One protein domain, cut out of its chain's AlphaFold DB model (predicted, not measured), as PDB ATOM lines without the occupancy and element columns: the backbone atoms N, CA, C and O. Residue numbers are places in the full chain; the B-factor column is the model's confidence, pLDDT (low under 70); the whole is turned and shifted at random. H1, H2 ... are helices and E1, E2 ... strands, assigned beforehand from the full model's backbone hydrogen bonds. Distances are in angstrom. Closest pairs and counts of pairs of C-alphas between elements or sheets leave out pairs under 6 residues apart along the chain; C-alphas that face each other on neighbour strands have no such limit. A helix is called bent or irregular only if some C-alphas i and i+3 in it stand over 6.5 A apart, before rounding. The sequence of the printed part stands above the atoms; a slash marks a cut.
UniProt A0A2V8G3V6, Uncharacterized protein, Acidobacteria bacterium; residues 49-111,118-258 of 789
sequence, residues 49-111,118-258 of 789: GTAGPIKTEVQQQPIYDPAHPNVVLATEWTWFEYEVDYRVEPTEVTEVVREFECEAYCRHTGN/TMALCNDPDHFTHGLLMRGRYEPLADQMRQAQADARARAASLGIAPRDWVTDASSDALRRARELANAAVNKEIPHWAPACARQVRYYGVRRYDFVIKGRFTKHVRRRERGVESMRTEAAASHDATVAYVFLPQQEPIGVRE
ATOM      1  N   GLY A  49     110.946 181.108 205.447       81.06
ATOM      2  CA  GLY A  49     110.960 182.381 206.160       81.06
ATOM      3  C   GLY A  49     109.617 182.708 206.799       81.06
ATOM      4  O   GLY A  49     108.703 181.888 206.799       81.06
ATOM      5  N   THR A  50     109.501 183.927 207.316       83.69
ATOM      6  CA  THR A  50     108.260 184.476 207.874       83.69
ATOM      7  C   THR A  50     107.888 185.728 207.091       83.69
ATOM      8  O   THR A  50     108.758 186.537 206.762       83.69
ATOM      9  N   ALA A  51     106.605 185.887 206.777       79.19
ATOM     10  CA  ALA A  51     106.056 187.049 206.093       79.19
ATOM     11  C   ALA A  51     104.922 187.683 206.922       79.19
ATOM     12  O   ALA A  51     104.121 186.980 207.540       79.19
ATOM     13  N   GLY A  52     104.877 189.016 206.952       70.06
ATOM     14  CA  GLY A  52     104.135 189.796 207.951       70.06
ATOM     15  C   GLY A  52     105.087 190.524 208.919       70.06
ATOM     16  O   GLY A  52     106.265 190.676 208.587       70.06
ATOM     17  N   PRO A  53     104.608 190.991 210.088       77.56
ATOM     18  CA  PRO A  53     103.234 190.878 210.585       77.56
ATOM     19  C   PRO A  53     102.252 191.870 209.938       77.56
ATOM     20  O   PRO A  53     102.559 193.044 209.731       77.56
ATOM     21  N   ILE A  54     101.020 191.417 209.693       83.00
ATOM     22  CA  ILE A  54      99.869 192.288 209.415       83.00
ATOM     23  C   ILE A  54      99.203 192.633 210.749       83.00
ATOM     24  O   ILE A  54      98.614 191.769 211.398       83.00
ATOM     25  N   LYS A  55      99.274 193.903 211.149       84.38
ATOM     26  CA  LYS A  55      98.657 194.411 212.380       84.38
ATOM     27  C   LYS A  55      97.180 194.757 212.181       84.38
ATOM     28  O   LYS A  55      96.809 195.306 211.143       84.38
ATOM     29  N   THR A  56      96.349 194.439 213.171       81.69
ATOM     30  CA  THR A  56      94.883 194.544 213.090       81.69
ATOM     31  C   THR A  56      94.302 195.614 214.027       81.69
ATOM     32  O   THR A  56      95.029 196.438 214.585       81.69
ATOM     33  N   GLU A  57      92.972 195.642 214.129       68.81
ATOM     34  CA  GLU A  57      92.180 196.597 214.905       68.81
ATOM     35  C   GLU A  57      92.625 196.710 216.373       68.81
ATOM     36  O   GLU A  57      92.935 195.716 217.030       68.81
ATOM     37  N   VAL A  58      92.648 197.947 216.881       78.69
ATOM     38  CA  VAL A  58      93.031 198.267 218.261       78.69
ATOM     39  C   VAL A  58      91.773 198.551 219.076       78.69
ATOM     40  O   VAL A  58      91.251 199.666 219.051       78.69
ATOM     41  N   GLN A  59      91.296 197.566 219.834       79.12
ATOM     42  CA  GLN A  59      90.165 197.751 220.739       79.12
ATOM     43  C   GLN A  59      90.642 198.373 222.057       79.12
ATOM     44  O   GLN A  59      91.489 197.802 222.744       79.12
ATOM     45  N   GLN A  60      90.086 199.531 222.426       85.50
ATOM     46  CA  GLN A  60      90.330 200.175 223.718       85.50
ATOM     47  C   GLN A  60      89.180 199.875 224.689       85.50
ATOM     48  O   GLN A  60      88.037 200.243 224.426       85.50
ATOM     49  N   GLN A  61      89.491 199.266 225.834       86.25
ATOM     50  CA  GLN A  61      88.525 198.925 226.875       86.25
ATOM     51  C   GLN A  61      88.885 199.618 228.204       86.25
ATOM     52  O   GLN A  61      89.933 199.324 228.786       86.25
ATOM     53  N   PRO A  62      88.047 200.544 228.710       85.12
ATOM     54  CA  PRO A  62      88.179 201.064 230.067       85.12
ATOM     55  C   PRO A  62      87.674 200.034 231.089       85.12
ATOM     56  O   PRO A  62      86.608 199.440 230.917       85.12
ATOM     57  N   ILE A  63      88.431 199.845 232.167       84.81
ATOM     58  CA  ILE A  63      88.076 199.003 233.313       84.81
ATOM     59  C   ILE A  63      87.663 199.928 234.458       84.81
ATOM     60  O   ILE A  63      88.487 200.692 234.966       84.81
ATOM     61  N   TYR A  64      86.395 199.862 234.854       85.44
ATOM     62  CA  TYR A  64      85.817 200.711 235.896       85.44
ATOM     63  C   TYR A  64      85.924 200.084 237.293       85.44
ATOM     64  O   TYR A  64      86.004 198.864 237.431       85.44
ATOM     65  N   ASP A  65      85.903 200.923 238.327       81.75
ATOM     66  CA  ASP A  65      85.781 200.497 239.722       81.75
ATOM     67  C   ASP A  65      84.380 199.898 239.973       81.75
ATOM     68  O   ASP A  65      83.384 200.604 239.787       81.75
ATOM     69  N   PRO A  66      84.264 198.630 240.423       79.12
ATOM     70  CA  PRO A  66      82.975 198.017 240.749       79.12
ATOM     71  C   PRO A  66      82.169 198.769 241.821       79.12
ATOM     72  O   PRO A  66      80.945 198.669 241.831       79.12
ATOM     73  N   ALA A  67      82.832 199.513 242.714       82.44
ATOM     74  CA  ALA A  67      82.178 200.351 243.720       82.44
ATOM     75  C   ALA A  67      81.843 201.763 243.201       82.44
ATOM     76  O   ALA A  67      80.943 202.418 243.729       82.44
ATOM     77  N   HIS A  68      82.537 202.233 242.158       83.38
ATOM     78  CA  HIS A  68      82.401 203.581 241.607       83.38
ATOM     79  C   HIS A  68      82.415 203.535 240.066       83.38
ATOM     80  O   HIS A  68      83.439 203.838 239.455       83.38
ATOM     81  N   PRO A  69      81.288 203.220 239.397       76.19
ATOM     82  CA  PRO A  69      81.255 202.941 237.952       76.19
ATOM     83  C   PRO A  69      81.660 204.111 237.032       76.19
ATOM     84  O   PRO A  69      81.788 203.918 235.829       76.19
ATOM     85  N   ASN A  70      81.899 205.309 237.577       85.00
ATOM     86  CA  ASN A  70      82.431 206.471 236.854       85.00
ATOM     87  C   ASN A  70      83.964 206.631 236.980       85.00
ATOM     88  O   ASN A  70      84.533 207.553 236.399       85.00
ATOM     89  N   VAL A  71      84.644 205.774 237.752       81.12
ATOM     90  CA  VAL A  71      86.097 205.817 237.982       81.12
ATOM     91  C   VAL A  71      86.769 204.726 237.155       81.12
ATOM     92  O   VAL A  71      86.494 203.546 237.346       81.12
ATOM     93  N   VAL A  72      87.673 205.108 236.251       84.00
ATOM     94  CA  VAL A  72      88.486 204.160 235.470       84.00
ATOM     95  C   VAL A  72      89.724 203.769 236.280       84.00
ATOM     96  O   VAL A  72      90.562 204.616 236.586       84.00
ATOM     97  N   LEU A  73      89.851 202.485 236.616       86.06
ATOM     98  CA  LEU A  73      91.012 201.920 237.313       86.06
ATOM     99  C   LEU A  73      92.178 201.653 236.353       86.06
ATOM    100  O   LEU A  73      93.335 201.928 236.681       86.06
ATOM    101  N   ALA A  74      91.869 201.133 235.163       86.75
ATOM    102  CA  ALA A  74      92.841 200.821 234.124       86.75
ATOM    103  C   ALA A  74      92.235 200.978 232.722       86.75
ATOM    104  O   ALA A  74      91.020 200.893 232.547       86.75
ATOM    105  N   THR A  75      93.089 201.146 231.717       89.12
ATOM    106  CA  THR A  75      92.704 201.093 230.299       89.12
ATOM    107  C   THR A  75      93.514 200.010 229.607       89.12
ATOM    108  O   THR A  75      94.740 199.990 229.730       89.12
ATOM    109  N   GLU A  76      92.845 199.128 228.870       90.56
ATOM    110  CA  GLU A  76      93.487 198.096 228.055       90.56
ATOM    111  C   GLU A  76      93.328 198.405 226.564       90.56
ATOM    112  O   GLU A  76      92.263 198.824 226.114       90.56
ATOM    113  N   TRP A  77      94.398 198.206 225.795       90.75
ATOM    114  CA  TRP A  77      94.404 198.223 224.335       90.75
ATOM    115  C   TRP A  77      94.770 196.827 223.846       90.75
ATOM    116  O   TRP A  77      95.878 196.360 224.118       90.75
ATOM    117  N   THR A  78      93.862 196.188 223.115       89.50
ATOM    118  CA  THR A  78      94.091 194.882 222.491       89.50
ATOM    119  C   THR A  78      94.248 195.049 220.987       89.50
ATOM    120  O   THR A  78      93.425 195.717 220.369       89.50
ATOM    121  N   TRP A  79      95.268 194.430 220.399       90.25
ATOM    122  CA  TRP A  79      95.385 194.257 218.948       90.25
ATOM    123  C   TRP A  79      95.910 192.862 218.620       90.25
ATOM    124  O   TRP A  79      96.477 192.184 219.482       90.25
ATOM    125  N   PHE A  80      95.759 192.452 217.363       91.00
ATOM    126  CA  PHE A  80      96.344 191.214 216.864       91.00
ATOM    127  C   PHE A  80      97.370 191.496 215.768       91.00
ATOM    128  O   PHE A  80      97.329 192.527 215.092       91.00
ATOM    129  N   GLU A  81      98.301 190.569 215.605       91.88
ATOM    130  CA  GLU A  81      99.282 190.541 214.526       91.88
ATOM    131  C   GLU A  81      99.213 189.165 213.853       91.88
ATOM    132  O   GLU A  81      99.174 188.137 214.535       91.88
ATOM    133  N   TYR A  82      99.116 189.153 212.522       90.75
ATOM    134  CA  TYR A  82      99.059 187.939 211.710       90.75
ATOM    135  C   TYR A  82     100.347 187.763 210.903       90.75
ATOM    136  O   TYR A  82     100.720 188.641 210.123       90.75
ATOM    137  N   GLU A  83     100.995 186.616 211.066       90.62
ATOM    138  CA  GLU A  83     102.208 186.215 210.349       90.62
ATOM    139  C   GLU A  83     101.963 184.910 209.585       90.62
ATOM    140  O   GLU A  83     101.176 184.069 210.021       90.62
ATOM    141  N   VAL A  84     102.671 184.717 208.473       90.19
ATOM    142  CA  VAL A  84     102.769 183.432 207.774       90.19
ATOM    143  C   VAL A  84     104.216 182.976 207.793       90.19
ATOM    144  O   VAL A  84     105.057 183.551 207.102       90.19
ATOM    145  N   ASP A  85     104.498 181.915 208.540       87.06
ATOM    146  CA  ASP A  85     105.720 181.148 208.328       87.06
ATOM    147  C   ASP A  85     105.516 180.295 207.071       87.06
ATOM    148  O   ASP A  85     104.482 179.644 206.926       87.06
ATOM    149  N   TYR A  86     106.471 180.292 206.149       86.00
ATOM    150  CA  TYR A  86     106.437 179.457 204.953       86.00
ATOM    151  C   TYR A  86     107.702 178.611 204.854       86.00
ATOM    152  O   TYR A  86     108.797 179.022 205.256       86.00
ATOM    153  N   ARG A  87     107.553 177.408 204.306       82.50
ATOM    154  CA  ARG A  87     108.649 176.476 204.067       82.50
ATOM    155  C   ARG A  87     108.351 175.640 202.836       82.50
ATOM    156  O   ARG A  87     107.222 175.227 202.611       82.50
ATOM    157  N   VAL A  88     109.393 175.373 202.067       75.25
ATOM    158  CA  VAL A  88     109.361 174.415 200.970       75.25
ATOM    159  C   VAL A  88     109.985 173.107 201.447       75.25
ATOM    160  O   VAL A  88     111.153 173.089 201.840       75.25
ATOM    161  N   GLU A  89     109.200 172.034 201.459       78.50
ATOM    162  CA  GLU A  89     109.600 170.734 202.005       78.50
ATOM    163  C   GLU A  89     109.944 169.751 200.870       78.50
ATOM    164  O   GLU A  89     109.195 169.656 199.894       78.50
ATOM    165  N   PRO A  90     111.103 169.064 200.919       70.81
ATOM    166  CA  PRO A  90     111.528 168.165 199.852       70.81
ATOM    167  C   PRO A  90     110.683 166.893 199.828       70.81
ATOM    168  O   PRO A  90     110.443 166.284 200.867       70.81
ATOM    169  N   THR A  91     110.312 166.451 198.627       71.44
ATOM    170  CA  THR A  91     109.632 165.166 198.419       71.44
ATOM    171  C   THR A  91     110.527 164.185 197.658       71.44
ATOM    172  O   THR A  91     111.549 164.565 197.076       71.44
ATOM    173  N   GLU A  92     110.132 162.913 197.639       69.81
ATOM    174  CA  GLU A  92     110.769 161.874 196.817       69.81
ATOM    175  C   GLU A  92     110.309 161.922 195.346       69.81
ATOM    176  O   GLU A  92     110.929 161.302 194.481       69.81
ATOM    177  N   VAL A  93     109.271 162.708 195.031       66.62
ATOM    178  CA  VAL A  93     108.729 162.841 193.674       66.62
ATOM    179  C   VAL A  93     109.739 163.561 192.780       66.62
ATOM    180  O   VAL A  93     110.071 164.737 192.973       66.62
ATOM    181  N   THR A  94     110.222 162.844 191.770       73.19
ATOM    182  CA  THR A  94     111.147 163.348 190.755       73.19
ATOM    183  C   THR A  94     110.641 163.003 189.362       73.19
ATOM    184  O   THR A  94     109.995 161.980 189.163       73.19
ATOM    185  N   GLU A  95     110.943 163.861 188.395       75.44
ATOM    186  CA  GLU A  95     110.571 163.665 186.995       75.44
ATOM    187  C   GLU A  95     111.822 163.723 186.128       75.44
ATOM    188  O   GLU A  95     112.561 164.714 186.145       75.44
ATOM    189  N   VAL A  96     112.059 162.664 185.354       68.69
ATOM    190  CA  VAL A  96     113.184 162.590 184.420       68.69
ATOM    191  C   VAL A  96     112.888 163.476 183.211       68.69
ATOM    192  O   VAL A  96     112.021 163.171 182.400       68.69
ATOM    193  N   VAL A  97     113.649 164.560 183.063       58.75
ATOM    194  CA  VAL A  97     113.605 165.429 181.875       58.75
ATOM    195  C   VAL A  97     114.435 164.822 180.744       58.75
ATOM    196  O   VAL A  97     114.074 164.952 179.575       58.75
ATOM    197  N   ARG A  98     115.562 164.171 181.070       64.50
ATOM    198  CA  ARG A  98     116.386 163.461 180.086       64.50
ATOM    199  C   ARG A  98     117.247 162.373 180.725       64.50
ATOM    200  O   ARG A  98     117.935 162.610 181.719       64.50
ATOM    201  N   GLU A  99     117.246 161.202 180.099       70.56
ATOM    202  CA  GLU A  99     118.242 160.155 180.318       70.56
ATOM    203  C   GLU A  99     119.483 160.460 179.468       70.56
ATOM    204  O   GLU A  99     119.368 160.791 178.284       70.56
ATOM    205  N   PHE A 100     120.666 160.359 180.070       61.03
ATOM    206  CA  PHE A 100     121.927 160.369 179.343       61.03
ATOM    207  C   PHE A 100     122.700 159.085 179.610       61.03
ATOM    208  O   PHE A 100     122.986 158.739 180.757       61.03
ATOM    209  N   GLU A 101     123.087 158.418 178.532       64.19
ATOM    210  CA  GLU A 101     123.942 157.244 178.551       64.19
ATOM    211  C   GLU A 101     125.356 157.638 178.115       64.19
ATOM    212  O   GLU A 101     125.541 158.234 177.055       64.19
ATOM    213  N   CYS A 102     126.350 157.321 178.944       61.06
ATOM    214  CA  CYS A 102     127.761 157.419 178.583       61.06
ATOM    215  C   CYS A 102     128.329 155.999 178.511       61.06
ATOM    216  O   CYS A 102     128.242 155.235 179.478       61.06
ATOM    217  N   GLU A 103     128.877 155.651 177.351       58.19
ATOM    218  CA  GLU A 103     129.347 154.312 177.013       58.19
ATOM    219  C   GLU A 103     130.789 154.392 176.497       58.19
ATOM    220  O   GLU A 103     131.065 154.972 175.444       58.19
ATOM    221  N   ALA A 104     131.728 153.830 177.259       55.69
ATOM    222  CA  ALA A 104     133.147 153.849 176.928       55.69
ATOM    223  C   ALA A 104     133.683 152.416 176.829       55.69
ATOM    224  O   ALA A 104     134.017 151.797 177.837       55.69
ATOM    225  N   TYR A 105     133.808 151.881 175.613       54.66
ATOM    226  CA  TYR A 105     134.404 150.560 175.382       54.66
ATOM    227  C   TYR A 105     135.898 150.653 175.065       54.66
ATOM    228  O   TYR A 105     136.320 151.424 174.204       54.66
ATOM    229  N   CYS A 106     136.716 149.807 175.699       55.69
ATOM    230  CA  CYS A 106     138.085 149.604 175.237       55.69
ATOM    231  C   CYS A 106     138.076 148.782 173.942       55.69
ATOM    232  O   CYS A 106     137.520 147.688 173.892       55.69
ATOM    233  N   ARG A 107     138.735 149.294 172.897       54.78
ATOM    234  CA  ARG A 107     138.847 148.629 171.588       54.78
ATOM    235  C   ARG A 107     139.944 147.547 171.519       54.78
ATOM    236  O   ARG A 107     140.221 147.046 170.434       54.78
ATOM    237  N   HIS A 108     140.599 147.197 172.632       56.66
ATOM    238  CA  HIS A 108     141.633 146.153 172.644       56.66
ATOM    239  C   HIS A 108     141.041 144.741 172.688       56.66
ATOM    240  O   HIS A 108     140.274 144.392 173.581       56.66
ATOM    241  N   THR A 109     141.495 143.887 171.773       47.16
ATOM    242  CA  THR A 109     141.224 142.447 171.785       47.16
ATOM    243  C   THR A 109     142.293 141.711 172.599       47.16
ATOM    244  O   THR A 109     143.363 141.399 172.076       47.16
ATOM    245  N   GLY A 110     142.022 141.422 173.875       55.66
ATOM    246  CA  GLY A 110     142.893 140.590 174.715       55.66
ATOM    247  C   GLY A 110     142.750 140.844 176.218       55.66
ATOM    248  O   GLY A 110     142.147 141.828 176.638       55.66
ATOM    249  N   ASN A 111     143.353 139.971 177.033       55.44
ATOM    250  CA  ASN A 111     143.376 140.070 178.501       55.44
ATOM    251  C   ASN A 111     144.370 141.151 178.986       55.44
ATOM    252  O   ASN A 111     145.338 140.839 179.685       55.44
ATOM    253  N   THR A 118     142.213 154.048 178.528       55.69
ATOM    254  CA  THR A 118     142.043 155.512 178.635       55.69
ATOM    255  C   THR A 118     140.750 156.006 177.978       55.69
ATOM    256  O   THR A 118     140.181 155.351 177.103       55.69
ATOM    257  N   MET A 119     140.297 157.207 178.363       52.34
ATOM    258  CA  MET A 119     139.092 157.860 177.816       52.34
ATOM    259  C   MET A 119     139.171 158.197 176.315       52.34
ATOM    260  O   MET A 119     138.152 158.492 175.699       52.34
ATOM    261  N   ALA A 120     140.354 158.115 175.698       52.53
ATOM    262  CA  ALA A 120     140.587 158.437 174.286       52.53
ATOM    263  C   ALA A 120     140.018 157.398 173.287       52.53
ATOM    264  O   ALA A 120     140.317 157.463 172.097       52.53
ATOM    265  N   LEU A 121     139.236 156.418 173.759       50.59
ATOM    266  CA  LEU A 121     138.706 155.295 172.972       50.59
ATOM    267  C   LEU A 121     137.184 155.365 172.719       50.59
ATOM    268  O   LEU A 121     136.622 154.427 172.151       50.59
ATOM    269  N   CYS A 122     136.517 156.456 173.119       51.09
ATOM    270  CA  CYS A 122     135.089 156.677 172.861       51.09
ATOM    271  C   CYS A 122     134.785 156.862 171.355       51.09
ATOM    272  O   CYS A 122     135.660 157.218 170.565       51.09
ATOM    273  N   ASN A 123     133.538 156.603 170.946       50.81
ATOM    274  CA  ASN A 123     133.112 156.634 169.541       50.81
ATOM    275  C   ASN A 123     132.784 158.037 168.990       50.81
ATOM    276  O   ASN A 123     132.711 158.168 167.771       50.81
ATOM    277  N   ASP A 124     132.606 159.057 169.838       50.16
ATOM    278  CA  ASP A 124     132.328 160.446 169.428       50.16
ATOM    279  C   ASP A 124     133.324 161.411 170.109       50.16
ATOM    280  O   ASP A 124     133.099 161.841 171.244       50.16
ATOM    281  N   PRO A 125     134.479 161.694 169.474       45.19
ATOM    282  CA  PRO A 125     135.525 162.542 170.047       45.19
ATOM    283  C   PRO A 125     135.259 164.051 169.904       45.19
ATOM    284  O   PRO A 125     136.013 164.839 170.476       45.19
ATOM    285  N   ASP A 126     134.225 164.469 169.167       43.62
ATOM    286  CA  ASP A 126     134.026 165.877 168.793       43.62
ATOM    287  C   ASP A 126     133.150 166.663 169.795       43.62
ATOM    288  O   ASP A 126     133.116 167.895 169.757       43.62
ATOM    289  N   HIS A 127     132.484 165.984 170.743       49.25
ATOM    290  CA  HIS A 127     131.585 166.612 171.725       49.25
ATOM    291  C   HIS A 127     131.879 166.182 173.177       49.25
ATOM    292  O   HIS A 127     131.322 165.219 173.706       49.25
ATOM    293  N   PHE A 128     132.723 166.953 173.874       54.91
ATOM    294  CA  PHE A 128     133.136 166.678 175.263       54.91
ATOM    295  C   PHE A 128     132.087 167.002 176.350       54.91
ATOM    296  O   PHE A 128     132.272 166.627 177.511       54.91
ATOM    297  N   THR A 129     130.994 167.686 176.004       56.94
ATOM    298  CA  THR A 129     129.911 168.055 176.933       56.94
ATOM    299  C   THR A 129     128.556 168.053 176.235       56.94
ATOM    300  O   THR A 129     128.443 168.527 175.103       56.94
ATOM    301  N   HIS A 130     127.504 167.644 176.941       59.91
ATOM    302  CA  HIS A 130     126.121 167.821 176.496       59.91
ATOM    303  C   HIS A 130     125.459 169.014 177.192       59.91
ATOM    304  O   HIS A 130     125.559 169.157 178.408       59.91
ATOM    305  N   GLY A 131     124.733 169.842 176.438       61.44
ATOM    306  CA  GLY A 131     123.837 170.854 176.999       61.44
ATOM    307  C   GLY A 131     122.449 170.276 177.283       61.44
ATOM    308  O   GLY A 131     121.806 169.720 176.387       61.44
ATOM    309  N   LEU A 132     121.968 170.431 178.515       71.12
ATOM    310  CA  LEU A 132     120.613 170.086 178.936       71.12
ATOM    311  C   LEU A 132     119.908 171.321 179.505       71.12
ATOM    312  O   LEU A 132     120.218 171.769 180.606       71.12
ATOM    313  N   LEU A 133     118.884 171.808 178.805       74.25
ATOM    314  CA  LEU A 133     117.975 172.810 179.351       74.25
ATOM    315  C   LEU A 133     116.862 172.125 180.156       74.25
ATOM    316  O   LEU A 133     115.952 171.537 179.579       74.25
ATOM    317  N   MET A 134     116.909 172.245 181.479       79.75
ATOM    318  CA  MET A 134     115.807 171.881 182.372       79.75
ATOM    319  C   MET A 134     114.984 173.122 182.710       79.75
ATOM    320  O   MET A 134     115.525 174.207 182.926       79.75
ATOM    321  N   ARG A 135     113.664 172.967 182.798       76.50
ATOM    322  CA  ARG A 135     112.749 173.989 183.317       76.50
ATOM    323  C   ARG A 135     111.922 173.361 184.419       76.50
ATOM    324  O   ARG A 135     111.389 172.273 184.228       76.50
ATOM    325  N   GLY A 136     111.852 174.036 185.557       80.88
ATOM    326  CA  GLY A 136     110.884 173.700 186.585       80.88
ATOM    327  C   GLY A 136     109.499 174.229 186.227       80.88
ATOM    328  O   GLY A 136     109.280 174.801 185.154       80.88
ATOM    329  N   ARG A 137     108.562 174.057 187.157       86.25
ATOM    330  CA  ARG A 137     107.217 174.630 187.075       86.25
ATOM    331  C   ARG A 137     106.625 174.835 188.463       86.25
ATOM    332  O   ARG A 137     107.038 174.206 189.433       86.25
ATOM    333  N   TYR A 138     105.667 175.746 188.542       86.00
ATOM    334  CA  TYR A 138     104.950 176.083 189.765       86.00
ATOM    335  C   TYR A 138     103.478 175.728 189.582       86.00
ATOM    336  O   TYR A 138     102.833 176.266 188.680       86.00
ATOM    337  N   GLU A 139     102.960 174.855 190.437       90.19
ATOM    338  CA  GLU A 139     101.572 174.396 190.414       90.19
ATOM    339  C   GLU A 139     100.833 174.970 191.634       90.19
ATOM    340  O   GLU A 139     101.100 174.552 192.762       90.19
ATOM    341  N   PRO A 140      99.943 175.965 191.461       88.88
ATOM    342  CA  PRO A 140      99.161 176.508 192.566       88.88
ATOM    343  C   PRO A 140      98.066 175.525 192.991       88.88
ATOM    344  O   PRO A 140      97.232 175.130 192.179       88.88
ATOM    345  N   LEU A 141      98.002 175.218 194.285       89.19
ATOM    346  CA  LEU A 141      96.925 174.421 194.867       89.19
ATOM    347  C   LEU A 141      95.754 175.343 195.218       89.19
ATOM    348  O   LEU A 141      95.631 175.840 196.337       89.19
ATOM    349  N   ALA A 142      94.935 175.656 194.211       84.25
ATOM    350  CA  ALA A 142      93.897 176.682 194.311       84.25
ATOM    351  C   ALA A 142      92.837 176.369 195.384       84.25
ATOM    352  O   ALA A 142      92.386 177.284 196.073       84.25
ATOM    353  N   ASP A 143      92.468 175.101 195.565       84.56
ATOM    354  CA  ASP A 143      91.483 174.689 196.571       84.56
ATOM    355  C   ASP A 143      92.051 174.732 197.984       84.56
ATOM    356  O   ASP A 143      91.427 175.294 198.879       84.56
ATOM    357  N   GLN A 144      93.278 174.257 198.168       89.00
ATOM    358  CA  GLN A 144      93.996 174.304 199.435       89.00
ATOM    359  C   GLN A 144      94.312 175.754 199.842       89.00
ATOM    360  O   GLN A 144      94.203 176.103 201.014       89.00
ATOM    361  N   MET A 145      94.607 176.639 198.880       90.81
ATOM    362  CA  MET A 145      94.712 178.082 199.121       90.81
ATOM    363  C   MET A 145      93.365 178.683 199.551       90.81
ATOM    364  O   MET A 145      93.314 179.419 200.537       90.81
ATOM    365  N   ARG A 146      92.261 178.357 198.860       88.25
ATOM    366  CA  ARG A 146      90.909 178.802 199.251       88.25
ATOM    367  C   ARG A 146      90.517 178.290 200.640       88.25
ATOM    368  O   ARG A 146      89.927 179.045 201.412       88.25
ATOM    369  N   GLN A 147      90.888 177.057 200.977       86.62
ATOM    370  CA  GLN A 147      90.664 176.466 202.292       86.62
ATOM    371  C   GLN A 147      91.485 177.186 203.371       86.62
ATOM    372  O   GLN A 147      90.909 177.663 204.343       86.62
ATOM    373  N   ALA A 148      92.785 177.414 203.154       88.94
ATOM    374  CA  ALA A 148      93.632 178.180 204.073       88.94
ATOM    375  C   ALA A 148      93.109 179.613 204.307       88.94
ATOM    376  O   ALA A 148      93.130 180.121 205.430       88.94
ATOM    377  N   GLN A 149      92.595 180.276 203.263       91.56
ATOM    378  CA  GLN A 149      91.915 181.570 203.391       91.56
ATOM    379  C   GLN A 149      90.632 181.473 204.234       91.56
ATOM    380  O   GLN A 149      90.374 182.356 205.056       91.56
ATOM    381  N   ALA A 150      89.819 180.431 204.032       89.25
ATOM    382  CA  ALA A 150      88.600 180.193 204.799       89.25
ATOM    383  C   ALA A 150      88.910 179.908 206.278       89.25
ATOM    384  O   ALA A 150      88.300 180.524 207.153       89.25
ATOM    385  N   ASP A 151      89.913 179.078 206.559       90.38
ATOM    386  CA  ASP A 151      90.367 178.759 207.911       90.38
ATOM    387  C   ASP A 151      90.931 179.995 208.616       90.38
ATOM    388  O   ASP A 151      90.525 180.304 209.739       90.38
ATOM    389  N   ALA A 152      91.775 180.787 207.946       90.44
ATOM    390  CA  ALA A 152      92.264 182.057 208.483       90.44
ATOM    391  C   ALA A 152      91.120 183.034 208.814       90.44
ATOM    392  O   ALA A 152      91.154 183.693 209.856       90.44
ATOM    393  N   ARG A 153      90.083 183.110 207.964       90.12
ATOM    394  CA  ARG A 153      88.878 183.922 208.214       90.12
ATOM    395  C   ARG A 153      88.055 183.379 209.384       90.12
ATOM    396  O   ARG A 153      87.611 184.175 210.207       90.12
ATOM    397  N   ALA A 154      87.900 182.061 209.511       89.75
ATOM    398  CA  ALA A 154      87.211 181.433 210.636       89.75
ATOM    399  C   ALA A 154      87.946 181.679 211.968       89.75
ATOM    400  O   ALA A 154      87.314 182.029 212.968       89.75
ATOM    401  N   ARG A 155      89.286 181.588 211.983       91.75
ATOM    402  CA  ARG A 155      90.104 181.957 213.151       91.75
ATOM    403  C   ARG A 155      89.969 183.446 213.485       91.75
ATOM    404  O   ARG A 155      89.674 183.768 214.632       91.75
ATOM    405  N   ALA A 156      90.091 184.341 212.504       88.38
ATOM    406  CA  ALA A 156      89.917 185.783 212.706       88.38
ATOM    407  C   ALA A 156      88.527 186.137 213.275       88.38
ATOM    408  O   ALA A 156      88.436 186.888 214.247       88.38
ATOM    409  N   ALA A 157      87.460 185.528 212.747       86.81
ATOM    410  CA  ALA A 157      86.097 185.713 213.240       86.81
ATOM    411  C   ALA A 157      85.932 185.238 214.696       86.81
ATOM    412  O   ALA A 157      85.306 185.931 215.495       86.81
ATOM    413  N   SER A 158      86.550 184.110 215.075       86.56
ATOM    414  CA  SER A 158      86.538 183.625 216.469       86.56
ATOM    415  C   SER A 158      87.264 184.553 217.457       86.56
ATOM    416  O   SER A 158      87.002 184.501 218.656       86.56
ATOM    417  N   LEU A 159      88.137 185.430 216.951       87.75
ATOM    418  CA  LEU A 159      88.852 186.459 217.712       87.75
ATOM    419  C   LEU A 159      88.161 187.838 217.660       87.75
ATOM    420  O   LEU A 159      88.692 188.799 218.215       87.75
ATOM    421  N   GLY A 160      87.002 187.954 216.998       84.75
ATOM    422  CA  GLY A 160      86.276 189.218 216.826       84.75
ATOM    423  C   GLY A 160      86.890 190.176 215.797       84.75
ATOM    424  O   GLY A 160      86.541 191.352 215.787       84.75
ATOM    425  N   ILE A 161      87.801 189.703 214.941       85.44
ATOM    426  CA  ILE A 161      88.517 190.521 213.953       85.44
ATOM    427  C   ILE A 161      87.729 190.556 212.633       85.44
ATOM    428  O   ILE A 161      87.225 189.529 212.172       85.44
ATOM    429  N   ALA A 162      87.663 191.727 211.990       79.81
ATOM    430  CA  ALA A 162      86.986 191.909 210.706       79.81
ATOM    431  C   ALA A 162      87.504 190.961 209.585       79.81
ATOM    432  O   ALA A 162      88.704 190.661 209.533       79.81
ATOM    433  N   PRO A 163      86.640 190.514 208.645       77.62
ATOM    434  CA  PRO A 163      87.043 189.634 207.545       77.62
ATOM    435  C   PRO A 163      88.085 190.271 206.613       77.62
ATOM    436  O   PRO A 163      87.922 191.401 206.159       77.62
ATOM    437  N   ARG A 164      89.132 189.510 206.275       83.25
ATOM    438  CA  ARG A 164      90.217 189.911 205.365       83.25
ATOM    439  C   ARG A 164      90.805 188.687 204.652       83.25
ATOM    440  O   ARG A 164      90.587 187.550 205.076       83.25
ATOM    441  N   ASP A 165      91.552 188.903 203.573       84.88
ATOM    442  CA  ASP A 165      92.386 187.873 202.944       84.88
ATOM    443  C   ASP A 165      93.776 187.785 203.600       84.88
ATOM    444  O   ASP A 165      94.801 188.158 203.032       84.88
ATOM    445  N   TRP A 166      93.792 187.329 204.854       84.81
ATOM    446  CA  TRP A 166      94.999 187.245 205.684       84.81
ATOM    447  C   TRP A 166      96.144 186.486 205.003       84.81
ATOM    448  O   TRP A 166      97.294 186.916 205.051       84.81
ATOM    449  N   VAL A 167      95.822 185.357 204.363       85.50
ATOM    450  CA  VAL A 167      96.807 184.450 203.766       85.50
ATOM    451  C   VAL A 167      97.468 185.080 202.550       85.50
ATOM    452  O   VAL A 167      98.698 185.114 202.490       85.50
ATOM    453  N   THR A 168      96.691 185.592 201.594       84.38
ATOM    454  CA  THR A 168      97.250 186.156 200.360       84.38
ATOM    455  C   THR A 168      97.995 187.460 200.622       84.38
ATOM    456  O   THR A 168      99.096 187.628 200.096       84.38
ATOM    457  N   ASP A 169      97.472 188.331 201.490       82.88
ATOM    458  CA  ASP A 169      98.146 189.584 201.844       82.88
ATOM    459  C   ASP A 169      99.534 189.330 202.453       82.88
ATOM    460  O   ASP A 169     100.497 189.999 202.083       82.88
ATOM    461  N   ALA A 170      99.658 188.341 203.347       84.44
ATOM    462  CA  ALA A 170     100.926 188.026 204.002       84.44
ATOM    463  C   ALA A 170     101.896 187.242 203.099       84.44
ATOM    464  O   ALA A 170     103.095 187.495 203.133       84.44
ATOM    465  N   SER A 171     101.411 186.287 202.294       84.50
ATOM    466  CA  SER A 171     102.273 185.325 201.577       84.50
ATOM    467  C   SER A 171     102.560 185.654 200.104       84.50
ATOM    468  O   SER A 171     103.396 184.987 199.489       84.50
ATOM    469  N   SER A 172     101.916 186.678 199.530       82.06
ATOM    470  CA  SER A 172     102.008 187.038 198.100       82.06
ATOM    471  C   SER A 172     103.441 187.100 197.544       82.06
ATOM    472  O   SER A 172     103.728 186.491 196.511       82.06
ATOM    473  N   ASP A 173     104.361 187.772 198.238       81.25
ATOM    474  CA  ASP A 173     105.762 187.895 197.819       81.25
ATOM    475  C   ASP A 173     106.547 186.574 197.913       81.25
ATOM    476  O   ASP A 173     107.426 186.314 197.088       81.25
ATOM    477  N   ALA A 174     106.225 185.717 198.885       83.81
ATOM    478  CA  ALA A 174     106.867 184.414 199.046       83.81
ATOM    479  C   ALA A 174     106.444 183.449 197.924       83.81
ATOM    480  O   ALA A 174     107.293 182.827 197.284       83.81
ATOM    481  N   LEU A 175     105.143 183.412 197.610       86.06
ATOM    482  CA  LEU A 175     104.583 182.638 196.496       86.06
ATOM    483  C   LEU A 175     105.119 183.130 195.143       86.06
ATOM    484  O   LEU A 175     105.475 182.326 194.280       86.06
ATOM    485  N   ARG A 176     105.250 184.454 194.970       86.00
ATOM    486  CA  ARG A 176     105.866 185.058 193.780       86.00
ATOM    487  C   ARG A 176     107.315 184.600 193.599       86.00
ATOM    488  O   ARG A 176     107.661 184.158 192.508       86.00
ATOM    489  N   ARG A 177     108.138 184.632 194.656       81.62
ATOM    490  CA  ARG A 177     109.531 184.145 194.613       81.62
ATOM    491  C   ARG A 177     109.621 182.648 194.308       81.62
ATOM    492  O   ARG A 177     110.461 182.250 193.504       81.62
ATOM    493  N   ALA A 178     108.748 181.825 194.893       83.00
ATOM    494  CA  ALA A 178     108.705 180.387 194.606       83.00
ATOM    495  C   ALA A 178     108.365 180.122 193.127       83.00
ATOM    496  O   ALA A 178     109.009 179.305 192.469       83.00
ATOM    497  N   ARG A 179     107.404 180.878 192.578       85.56
ATOM    498  CA  ARG A 179     107.036 180.837 191.159       85.56
ATOM    499  C   ARG A 179     108.164 181.317 190.245       85.56
ATOM    500  O   ARG A 179     108.403 180.689 189.217       85.56
ATOM    501  N   GLU A 180     108.849 182.405 190.583       82.00
ATOM    502  CA  GLU A 180     110.001 182.914 189.823       82.00
ATOM    503  C   GLU A 180     111.133 181.879 189.768       82.00
ATOM    504  O   GLU A 180     111.654 181.602 188.688       82.00
ATOM    505  N   LEU A 181     111.454 181.247 190.903       79.12
ATOM    506  CA  LEU A 181     112.496 180.226 190.985       79.12
ATOM    507  C   LEU A 181     112.142 178.955 190.201       79.12
ATOM    508  O   LEU A 181     112.988 178.431 189.485       79.12
ATOM    509  N   ALA A 182     110.902 178.468 190.299       82.19
ATOM    510  CA  ALA A 182     110.489 177.266 189.577       82.19
ATOM    511  C   ALA A 182     110.489 177.466 188.056       82.19
ATOM    512  O   ALA A 182     110.929 176.593 187.317       82.19
ATOM    513  N   ASN A 183     110.052 178.632 187.573       79.56
ATOM    514  CA  ASN A 183     110.054 178.932 186.138       79.56
ATOM    515  C   ASN A 183     111.453 179.276 185.585       79.56
ATOM    516  O   ASN A 183     111.598 179.473 184.375       79.56
ATOM    517  N   ALA A 184     112.487 179.350 186.432       74.44
ATOM    518  CA  ALA A 184     113.855 179.565 185.985       74.44
ATOM    519  C   ALA A 184     114.352 178.360 185.168       74.44
ATOM    520  O   ALA A 184     114.326 177.210 185.613       74.44
ATOM    521  N   ALA A 185     114.831 178.632 183.955       71.00
ATOM    522  CA  ALA A 185     115.447 177.617 183.116       71.00
ATOM    523  C   ALA A 185     116.915 177.427 183.525       71.00
ATOM    524  O   ALA A 185     117.705 178.370 183.481       71.00
ATOM    525  N   VAL A 186     117.284 176.202 183.889       76.12
ATOM    526  CA  VAL A 186     118.657 175.810 184.210       76.12
ATOM    527  C   VAL A 186     119.254 175.125 182.989       76.12
ATOM    528  O   VAL A 186     118.809 174.047 182.604       76.12
ATOM    529  N   ASN A 187     120.271 175.737 182.384       76.44
ATOM    530  CA  ASN A 187     121.110 175.047 181.409       76.44
ATOM    531  C   ASN A 187     122.234 174.321 182.157       76.44
ATOM    532  O   ASN A 187     123.079 174.964 182.782       76.44
ATOM    533  N   LYS A 188     122.221 172.991 182.117       75.31
ATOM    534  CA  LYS A 188     123.237 172.127 182.706       75.31
ATOM    535  C   LYS A 188     124.167 171.635 181.604       75.31
ATOM    536  O   LYS A 188     123.736 170.918 180.704       75.31
ATOM    537  N   GLU A 189     125.445 171.974 181.709       74.75
ATOM    538  CA  GLU A 189     126.495 171.261 180.983       74.75
ATOM    539  C   GLU A 189     126.788 169.945 181.705       74.75
ATOM    540  O   GLU A 189     126.992 169.917 182.925       74.75
ATOM    541  N   ILE A 190     126.776 168.849 180.950       72.12
ATOM    542  CA  ILE A 190     127.044 167.506 181.450       72.12
ATOM    543  C   ILE A 190     128.314 166.987 180.753       72.12
ATOM    544  O   ILE A 190     128.252 166.666 179.563       72.12
ATOM    545  N   PRO A 191     129.475 166.964 181.437       65.44
ATOM    546  CA  PRO A 191     130.716 166.403 180.897       65.44
ATOM    547  C   PRO A 191     130.662 164.874 180.926       65.44
ATOM    548  O   PRO A 191     129.934 164.324 181.743       65.44
ATOM    549  N   HIS A 192     131.457 164.173 180.114       64.31
ATOM    550  CA  HIS A 192     131.562 162.705 180.209       64.31
ATOM    551  C   HIS A 192     131.963 162.246 181.625       64.31
ATOM    552  O   HIS A 192     132.843 162.842 182.248       64.31
ATOM    553  N   TRP A 193     131.318 161.189 182.132       66.94
ATOM    554  CA  TRP A 193     131.441 160.739 183.534       66.94
ATOM    555  C   TRP A 193     131.769 159.253 183.728       66.94
ATOM    556  O   TRP A 193     132.074 158.856 184.852       66.94
ATOM    557  N   ALA A 194     131.667 158.416 182.692       61.75
ATOM    558  CA  ALA A 194     131.966 156.990 182.802       61.75
ATOM    559  C   ALA A 194     133.465 156.735 182.549       61.75
ATOM    560  O   ALA A 194     133.987 157.250 181.560       61.75
ATOM    561  N   PRO A 195     134.171 155.950 183.385       59.78
ATOM    562  CA  PRO A 195     135.533 155.513 183.087       59.78
ATOM    563  C   PRO A 195     135.553 154.485 181.942       59.78
ATOM    564  O   PRO A 195     134.531 153.904 181.574       59.78
ATOM    565  N   ALA A 196     136.736 154.211 181.392       57.09
ATOM    566  CA  ALA A 196     136.883 153.229 180.321       57.09
ATOM    567  C   ALA A 196     136.457 151.810 180.765       57.09
ATOM    568  O   ALA A 196     136.788 151.347 181.861       57.09
ATOM    569  N   CYS A 197     135.749 151.115 179.871       59.81
ATOM    570  CA  CYS A 197     135.034 149.852 180.091       59.81
ATOM    571  C   CYS A 197     133.847 149.920 181.066       59.81
ATOM    572  O   CYS A 197     133.441 148.883 181.591       59.81
ATOM    573  N   ALA A 198     133.261 151.101 181.271       60.16
ATOM    574  CA  ALA A 198     131.985 151.261 181.959       60.16
ATOM    575  C   ALA A 198     130.906 151.826 181.023       60.16
ATOM    576  O   ALA A 198     131.177 152.592 180.095       60.16
ATOM    577  N   ARG A 199     129.657 151.455 181.311       65.50
ATOM    578  CA  ARG A 199     128.445 152.058 180.758       65.50
ATOM    579  C   ARG A 199     127.666 152.582 181.956       65.50
ATOM    580  O   ARG A 199     127.343 151.804 182.849       65.50
ATOM    581  N   GLN A 200     127.432 153.889 182.023       67.88
ATOM    582  CA  GLN A 200     126.700 154.507 183.132       67.88
ATOM    583  C   GLN A 200     125.634 155.448 182.584       67.88
ATOM    584  O   GLN A 200     125.922 156.398 181.852       67.88
ATOM    585  N   VAL A 201     124.404 155.183 183.002       70.88
ATOM    586  CA  VAL A 201     123.215 155.964 182.695       70.88
ATOM    587  C   VAL A 201     122.951 156.924 183.849       70.88
ATOM    588  O   VAL A 201     122.941 156.515 185.011       70.88
ATOM    589  N   ARG A 202     122.714 158.200 183.543       73.00
ATOM    590  CA  ARG A 202     122.343 159.228 184.521       73.00
ATOM    591  C   ARG A 202     121.023 159.880 184.138       73.00
ATOM    592  O   ARG A 202     120.831 160.302 182.998       73.00
ATOM    593  N   TYR A 203     120.133 159.993 185.115       75.38
ATOM    594  CA  TYR A 203     118.829 160.625 184.968       75.38
ATOM    595  C   TYR A 203     118.914 162.065 185.464       75.38
ATOM    596  O   TYR A 203     119.237 162.297 186.628       75.38
ATOM    597  N   TYR A 204     118.619 163.035 184.602       79.25
ATOM    598  CA  TYR A 204     118.541 164.450 184.967       79.25
ATOM    599  C   TYR A 204     117.100 164.937 184.857       79.25
ATOM    600  O   TYR A 204     116.352 164.507 183.975       79.25
ATOM    601  N   GLY A 205     116.690 165.817 185.769       81.69
ATOM    602  CA  GLY A 205     115.273 166.073 185.971       81.69
ATOM    603  C   GLY A 205     114.938 167.185 186.951       81.69
ATOM    604  O   GLY A 205     115.806 167.923 187.425       81.69
ATOM    605  N   VAL A 206     113.649 167.288 187.263       81.19
ATOM    606  CA  VAL A 206     113.120 168.167 188.311       81.19
ATOM    607  C   VAL A 206     112.721 167.341 189.536       81.19
ATOM    608  O   VAL A 206     112.421 166.153 189.427       81.19
ATOM    609  N   ARG A 207     112.724 167.962 190.716       82.81
ATOM    610  CA  ARG A 207     112.188 167.381 191.958       82.81
ATOM    611  C   ARG A 207     111.050 168.253 192.468       82.81
ATOM    612  O   ARG A 207     111.189 169.479 192.432       82.81
ATOM    613  N   ARG A 208     109.956 167.639 192.928       87.06
ATOM    614  CA  ARG A 208     108.839 168.343 193.565       87.06
ATOM    615  C   ARG A 208     109.197 168.697 195.002       87.06
ATOM    616  O   ARG A 208     109.748 167.880 195.745       87.06
ATOM    617  N   TYR A 209     108.830 169.903 195.394       84.31
ATOM    618  CA  TYR A 209     108.835 170.343 196.773       84.31
ATOM    619  C   TYR A 209     107.479 170.961 197.111       84.31
ATOM    620  O   TYR A 209     106.881 171.644 196.275       84.31
ATOM    621  N   ASP A 210     107.022 170.763 198.337       86.81
ATOM    622  CA  ASP A 210     105.688 171.170 198.770       86.81
ATOM    623  C   ASP A 210     105.791 172.514 199.504       86.81
ATOM    624  O   ASP A 210     106.547 172.651 200.466       86.81
ATOM    625  N   PHE A 211     105.091 173.545 199.016       86.62
ATOM    626  CA  PHE A 211     105.098 174.887 199.608       86.62
ATOM    627  C   PHE A 211     104.054 174.950 200.723       86.62
ATOM    628  O   PHE A 211     102.863 175.172 200.478       86.62
ATOM    629  N   VAL A 212     104.516 174.745 201.952       89.31
ATOM    630  CA  VAL A 212     103.712 174.763 203.173       89.31
ATOM    631  C   VAL A 212     103.705 176.171 203.762       89.31
ATOM    632  O   VAL A 212     104.748 176.819 203.887       89.31
ATOM    633  N   ILE A 213     102.525 176.639 204.157       89.69
ATOM    634  CA  ILE A 213     102.329 177.847 204.958       89.69
ATOM    635  C   ILE A 213     101.772 177.490 206.334       89.69
ATOM    636  O   ILE A 213     101.000 176.545 206.479       89.69
ATOM    637  N   LYS A 214     102.119 178.292 207.337       91.56
ATOM    638  CA  LYS A 214     101.568 178.250 208.688       91.56
ATOM    639  C   LYS A 214     101.222 179.664 209.135       91.56
ATOM    640  O   LYS A 214     102.103 180.466 209.437       91.56
ATOM    641  N   GLY A 215      99.930 179.974 209.158       91.25
ATOM    642  CA  GLY A 215      99.424 181.247 209.656       91.25
ATOM    643  C   GLY A 215      99.358 181.258 211.180       91.25
ATOM    644  O   GLY A 215      98.832 180.323 211.786       91.25
ATOM    645  N   ARG A 216      99.841 182.329 211.810       92.94
ATOM    646  CA  ARG A 216      99.768 182.559 213.259       92.94
ATOM    647  C   ARG A 216      99.126 183.906 213.557       92.94
ATOM    648  O   ARG A 216      99.591 184.929 213.071       92.94
ATOM    649  N   PHE A 217      98.102 183.900 214.405       91.88
ATOM    650  CA  PHE A 217      97.571 185.088 215.067       91.88
ATOM    651  C   PHE A 217      98.179 185.205 216.466       91.88
ATOM    652  O   PHE A 217      97.999 184.323 217.312       91.88
ATOM    653  N   THR A 218      98.844 186.324 216.720       92.44
ATOM    654  CA  THR A 218      99.357 186.719 218.034       92.44
ATOM    655  C   THR A 218      98.484 187.838 218.582       92.44
ATOM    656  O   THR A 218      98.174 188.784 217.861       92.44
ATOM    657  N   LYS A 219      98.075 187.753 219.848       92.81
ATOM    658  CA  LYS A 219      97.319 188.801 220.539       92.81
ATOM    659  C   LYS A 219      98.240 189.568 221.475       92.81
ATOM    660  O   LYS A 219      98.978 188.972 222.260       92.81
ATOM    661  N   HIS A 220      98.137 190.886 221.443       92.75
ATOM    662  CA  HIS A 220      98.851 191.784 222.337       92.75
ATOM    663  C   HIS A 220      97.849 192.596 223.145       92.75
ATOM    664  O   HIS A 220      96.939 193.203 222.583       92.75
ATOM    665  N   VAL A 221      98.037 192.628 224.462       91.12
ATOM    666  CA  VAL A 221      97.263 193.445 225.396       91.12
ATOM    667  C   VAL A 221      98.226 194.392 226.097       91.12
ATOM    668  O   VAL A 221      99.094 193.958 226.857       91.12
ATOM    669  N   ARG A 222      98.080 195.695 225.856       92.50
ATOM    670  CA  ARG A 222      98.752 196.741 226.635       92.50
ATOM    671  C   ARG A 222      97.773 197.271 227.673       92.50
ATOM    672  O   ARG A 222      96.736 197.803 227.294       92.50
ATOM    673  N   ARG A 223      98.110 197.184 228.956       90.19
ATOM    674  CA  ARG A 223      97.324 197.727 230.072       90.19
ATOM    675  C   ARG A 223      98.038 198.941 230.652       90.19
ATOM    676  O   ARG A 223      99.245 198.894 230.867       90.19
ATOM    677  N   ARG A 224      97.302 200.012 230.943       89.88
ATOM    678  CA  ARG A 224      97.793 201.151 231.729       89.88
ATOM    679  C   ARG A 224      96.957 201.309 232.985       89.88
ATOM    680  O   ARG A 224      95.752 201.522 232.899       89.88
ATOM    681  N   GLU A 225      97.606 201.241 234.138       89.88
ATOM    682  CA  GLU A 225      96.975 201.285 235.457       89.88
ATOM    683  C   GLU A 225      97.780 202.210 236.373       89.88
ATOM    684  O   GLU A 225      98.995 202.071 236.498       89.88
ATOM    685  N   ARG A 226      97.117 203.209 236.974       82.94
ATOM    686  CA  ARG A 226      97.743 204.212 237.869       82.94
ATOM    687  C   ARG A 226      99.026 204.865 237.311       82.94
ATOM    688  O   ARG A 226      99.923 205.237 238.059       82.94
ATOM    689  N   GLY A 227      99.107 205.014 235.988       77.75
ATOM    690  CA  GLY A 227     100.253 205.602 235.285       77.75
ATOM    691  C   GLY A 227     101.344 204.615 234.856       77.75
ATOM    692  O   GLY A 227     102.160 204.992 234.021       77.75
ATOM    693  N   VAL A 228     101.325 203.368 235.337       82.38
ATOM    694  CA  VAL A 228     102.245 202.296 234.925       82.38
ATOM    695  C   VAL A 228     101.673 201.571 233.706       82.38
ATOM    696  O   VAL A 228     100.485 201.250 233.685       82.38
ATOM    697  N   GLU A 229     102.501 201.308 232.693       89.81
ATOM    698  CA  GLU A 229     102.134 200.477 231.539       89.81
ATOM    699  C   GLU A 229     102.721 199.066 231.668       89.81
ATOM    700  O   GLU A 229     103.869 198.890 232.074       89.81
ATOM    701  N   SER A 230     101.935 198.058 231.295       90.19
ATOM    702  CA  SER A 230     102.362 196.668 231.155       90.19
ATOM    703  C   SER A 230     101.875 196.091 229.824       90.19
ATOM    704  O   SER A 230     100.874 196.532 229.255       90.19
ATOM    705  N   MET A 231     102.611 195.113 229.299       91.56
ATOM    706  CA  MET A 231     102.320 194.454 228.027       91.56
ATOM    707  C   MET A 231     102.281 192.943 228.238       91.56
ATOM    708  O   MET A 231     103.194 192.375 228.838       91.56
ATOM    709  N   ARG A 232     101.239 192.293 227.716       91.44
ATOM    710  CA  ARG A 232     101.117 190.837 227.633       91.44
ATOM    711  C   ARG A 232     100.945 190.432 226.175       91.44
ATOM    712  O   ARG A 232     100.149 191.032 225.459       91.44
ATOM    713  N   THR A 233     101.672 189.402 225.763       91.88
ATOM    714  CA  THR A 233     101.569 188.793 224.434       91.88
ATOM    715  C   THR A 233     101.164 187.336 224.611       91.88
ATOM    716  O   THR A 233     101.762 186.633 225.425       91.88
ATOM    717  N   GLU A 234     100.151 186.884 223.880       90.94
ATOM    718  CA  GLU A 234      99.610 185.524 223.957       90.94
ATOM    719  C   GLU A 234      99.298 184.984 222.553       90.94
ATOM    720  O   GLU A 234      98.847 185.721 221.673       90.94
ATOM    721  N   ALA A 235      99.565 183.697 222.314       89.62
ATOM    722  CA  ALA A 235      99.184 183.043 221.063       89.62
ATOM    723  C   ALA A 235      97.653 182.929 220.995       89.62
ATOM    724  O   ALA A 235      97.032 182.494 221.963       89.62
ATOM    725  N   ALA A 236      97.050 183.331 219.874       89.00
ATOM    726  CA  ALA A 236      95.597 183.428 219.748       89.00
ATOM    727  C   ALA A 236      95.000 182.307 218.888       89.00
ATOM    728  O   ALA A 236      94.052 181.647 219.307       89.00
ATOM    729  N   ALA A 237      95.549 182.077 217.693       89.62
ATOM    730  CA  ALA A 237      95.112 181.014 216.790       89.62
ATOM    731  C   ALA A 237      96.191 180.682 215.749       89.62
ATOM    732  O   ALA A 237      97.059 181.506 215.459       89.62
ATOM    733  N   SER A 238      96.098 179.508 215.129       90.69
ATOM    734  CA  SER A 238      96.902 179.152 213.957       90.69
ATOM    735  C   SER A 238      96.134 178.277 212.966       90.69
ATOM    736  O   SER A 238      95.085 177.715 213.295       90.69
ATOM    737  N   HIS A 239      96.678 178.174 211.757       88.44
ATOM    738  CA  HIS A 239      96.309 177.206 210.722       88.44
ATOM    739  C   HIS A 239      97.549 176.888 209.874       88.44
ATOM    740  O   HIS A 239      98.531 177.635 209.921       88.44
ATOM    741  N   ASP A 240      97.506 175.802 209.117       89.31
ATOM    742  CA  ASP A 240      98.570 175.372 208.217       89.31
ATOM    743  C   ASP A 240      97.987 174.687 206.977       89.31
ATOM    744  O   ASP A 240      96.901 174.113 207.030       89.31
ATOM    745  N   ALA A 241      98.681 174.818 205.844       85.94
ATOM    746  CA  ALA A 241      98.258 174.267 204.559       85.94
ATOM    747  C   ALA A 241      99.424 174.172 203.565       85.94
ATOM    748  O   ALA A 241     100.258 175.078 203.488       85.94
ATOM    749  N   THR A 242      99.428 173.141 202.723       88.81
ATOM    750  CA  THR A 242     100.232 173.116 201.489       88.81
ATOM    751  C   THR A 242      99.470 173.853 200.393       88.81
ATOM    752  O   THR A 242      98.342 173.487 200.079       88.81
ATOM    753  N   VAL A 243     100.061 174.899 199.810       87.62
ATOM    754  CA  VAL A 243      99.358 175.826 198.894       87.62
ATOM    755  C   VAL A 243      99.948 175.907 197.482       87.62
ATOM    756  O   VAL A 243      99.362 176.543 196.602       87.62
ATOM    757  N   ALA A 244     101.076 175.244 197.231       88.25
ATOM    758  CA  ALA A 244     101.610 175.024 195.890       88.25
ATOM    759  C   ALA A 244     102.592 173.847 195.863       88.25
ATOM    760  O   ALA A 244     103.226 173.546 196.875       88.25
ATOM    761  N   TYR A 245     102.795 173.260 194.684       90.00
ATOM    762  CA  TYR A 245     103.966 172.437 194.392       90.00
ATOM    763  C   TYR A 245     104.990 173.237 193.580       90.00
ATOM    764  O   TYR A 245     104.659 173.986 192.654       90.00
ATOM    765  N   VAL A 246     106.261 173.081 193.940       85.50
ATOM    766  CA  VAL A 246     107.403 173.794 193.366       85.50
ATOM    767  C   VAL A 246     108.350 172.756 192.776       85.50
ATOM    768  O   VAL A 246     109.068 172.076 193.504       85.50
ATOM    769  N   PHE A 247     108.362 172.618 191.453       87.50
ATOM    770  CA  PHE A 247     109.264 171.699 190.761       87.50
ATOM    771  C   PHE A 247     110.552 172.440 190.415       87.50
ATOM    772  O   PHE A 247     110.522 173.395 189.639       87.50
ATOM    773  N   LEU A 248     111.681 172.014 190.986       85.06
ATOM    774  CA  LEU A 248     112.982 172.663 190.792       85.06
ATOM    775  C   LEU A 248     113.933 171.772 189.978       85.06
ATOM    776  O   LEU A 248     114.120 170.607 190.352       85.06
ATOM    777  N   PRO A 249     114.587 172.292 188.918       84.00
ATOM    778  CA  PRO A 249     115.657 171.591 188.210       84.00
ATOM    779  C   PRO A 249     116.778 171.157 189.148       84.00
ATOM    780  O   PRO A 249     117.286 171.957 189.934       84.00
ATOM    781  N   GLN A 250     117.181 169.893 189.055       82.81
ATOM    782  CA  GLN A 250     118.262 169.352 189.868       82.81
ATOM    783  C   GLN A 250     119.602 169.527 189.143       82.81
ATOM    784  O   GLN A 250     119.758 169.173 187.976       82.81
ATOM    785  N   GLN A 251     120.581 170.113 189.836       75.31
ATOM    786  CA  GLN A 251     121.937 170.320 189.307       75.31
ATOM    787  C   GLN A 251     122.752 169.021 189.248       75.31
ATOM    788  O   GLN A 251     123.736 168.935 188.509       75.31
ATOM    789  N   GLU A 252     122.343 168.026 190.024       78.94
ATOM    790  CA  GLU A 252     122.910 166.684 190.100       78.94
ATOM    791  C   GLU A 252     121.899 165.672 189.541       78.94
ATOM    792  O   GLU A 252     120.700 165.970 189.500       78.94
ATOM    793  N   PRO A 253     122.352 164.501 189.057       74.56
ATOM    794  CA  PRO A 253     121.442 163.486 188.551       74.56
ATOM    795  C   PRO A 253     120.504 163.000 189.665       74.56
ATOM    796  O   PRO A 253     120.945 162.668 190.762       74.56
ATOM    797  N   ILE A 254     119.207 162.920 189.366       77.62
ATOM    798  CA  ILE A 254     118.179 162.400 190.282       77.62
ATOM    799  C   ILE A 254     118.247 160.879 190.450       77.62
ATOM    800  O   ILE A 254     117.672 160.343 191.392       77.62
ATOM    801  N   GLY A 255     118.984 160.194 189.576       72.56
ATOM    802  CA  GLY A 255     119.325 158.787 189.714       72.56
ATOM    803  C   GLY A 255     120.492 158.402 188.810       72.56
ATOM    804  O   GLY A 255     120.782 159.073 187.814       72.56
ATOM    805  N   VAL A 256     121.143 157.290 189.140       70.94
ATOM    806  CA  VAL A 256     122.238 156.703 188.359       70.94
ATOM    807  C   VAL A 256     121.986 155.204 188.231       70.94
ATOM    808  O   VAL A 256     121.667 154.545 189.217       70.94
ATOM    809  N   ARG A 257     122.129 154.664 187.020       73.50
ATOM    810  CA  ARG A 257     122.041 153.231 186.727       73.50
ATOM    811  C   ARG A 257     123.360 152.771 186.118       73.50
ATOM    812  O   ARG A 257     123.785 153.279 185.082       73.50
ATOM    813  N   GLU A 258     123.982 151.782 186.749       64.00
ATOM    814  CA  GLU A 258     125.211 151.132 186.285       64.00
ATOM    815  C   GLU A 258     124.884 149.756 185.694       64.00
ATOM    816  O   GLU A 258     124.844 148.758 186.418       64.00
TER     817      GLU A 258
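What this domain is: This is residues 49 to 111 and 118 to 258 of the 789 residues of an uncharacterized protein of Acidobacteria bacterium (UniProt A0A2V8G3V6). A long, twisted ribbon of three antiparallel strands, E3, E7 and E8, makes the length of a rod and curls round one helix, H2, while H1 runs along E8. Short strands E1, E2, E5 and E9 line its edges, and the two-strand sheet E4 and E6 covers part of it toward one end, only partly face to face. The printed part has 204 residues, with named elements in the order E1 E2 E3 E4 E5 H1 H2 E6 E7 E8 E9; the class is mixed, helices and strands. The whole is extended, with a radius of gyration of the C-alphas of 29.0 A and spans of 110 by 33 by 24 A.

How they stand to each other: E1, residues 49 to 55, and E2, residues 59 to 65, are edge strands on one side of E3, residues 68 to 103, both antiparallel to it; N 51 and O 84 are 2.8 A apart, N 61 and O 76 2.8 A. E2 and E3 form a hairpin, and E3 bends by 74 degrees at residue 71. On the other side of E3 is E7, residues 199 to 225, antiparallel at 178 degrees, with N 85 and O 214 2.9 A apart. E8, residues 228 to 249, forms an antiparallel hairpin with E7, N 215 and O 239 being 2.8 A apart. E9, residues 255 to 257, is antiparallel to E7, with N 203 and O 255 2.9 A apart. E5, residues 137 to 140, is antiparallel to E8, with N 139 and O 245 2.9 A apart. E4, residues 129 to 135, and E6, residues 185 to 191, are antiparallel, with N 132 and O 188 2.9 A apart; their sheet and the branched sheet form a sandwich, two sheets face to face, with planes 12 degrees apart. H1, residues 142 to 158, is on the branched sheet at a height of 8.7 A, over E7 and E8; its closest C-alphas to E8 are those of Met 145 and Val 243, 5.2 A. H2, residues 166 to 182, is irregular, C-alphas 170 and 173 being 7.9 A apart, and the branched sheet curls round it. H1 and H2 form a helical hairpin and touch, through residues 148 to 153 and 166 to 168 alone, at a shallow tilt of 26 degrees, opposite ways; their closest C-alphas, Gln 149 and Val 167, are 5.7 A apart. Every O i to N i+4 pair is within hydrogen-bond range in H1, and 11 of 13 in H2.

Where its parts are: E1 begins at C-alpha 49, (110.960, 182.381, 206.160). E3 is 93.8 A long, E7 80.0 A and E8 57.5 A; H1 measures 24.4 A and H2 24.5 A. E9 ends at C-alpha 257, (122.041, 153.231, 186.727).

The domain as a whole: The C-alphas farthest apart, His 68 and Gly 110, are 110.0 A apart. Residues 112 to 117 are not printed, and C-alphas 111 and 118 are 15.5 A apart. Of the links printed whole, none is long. Mean pLDDT of the printed part is 78.7; 43 residues are under 70, among them 100 to 111, 118 to 131 and 191 to 200.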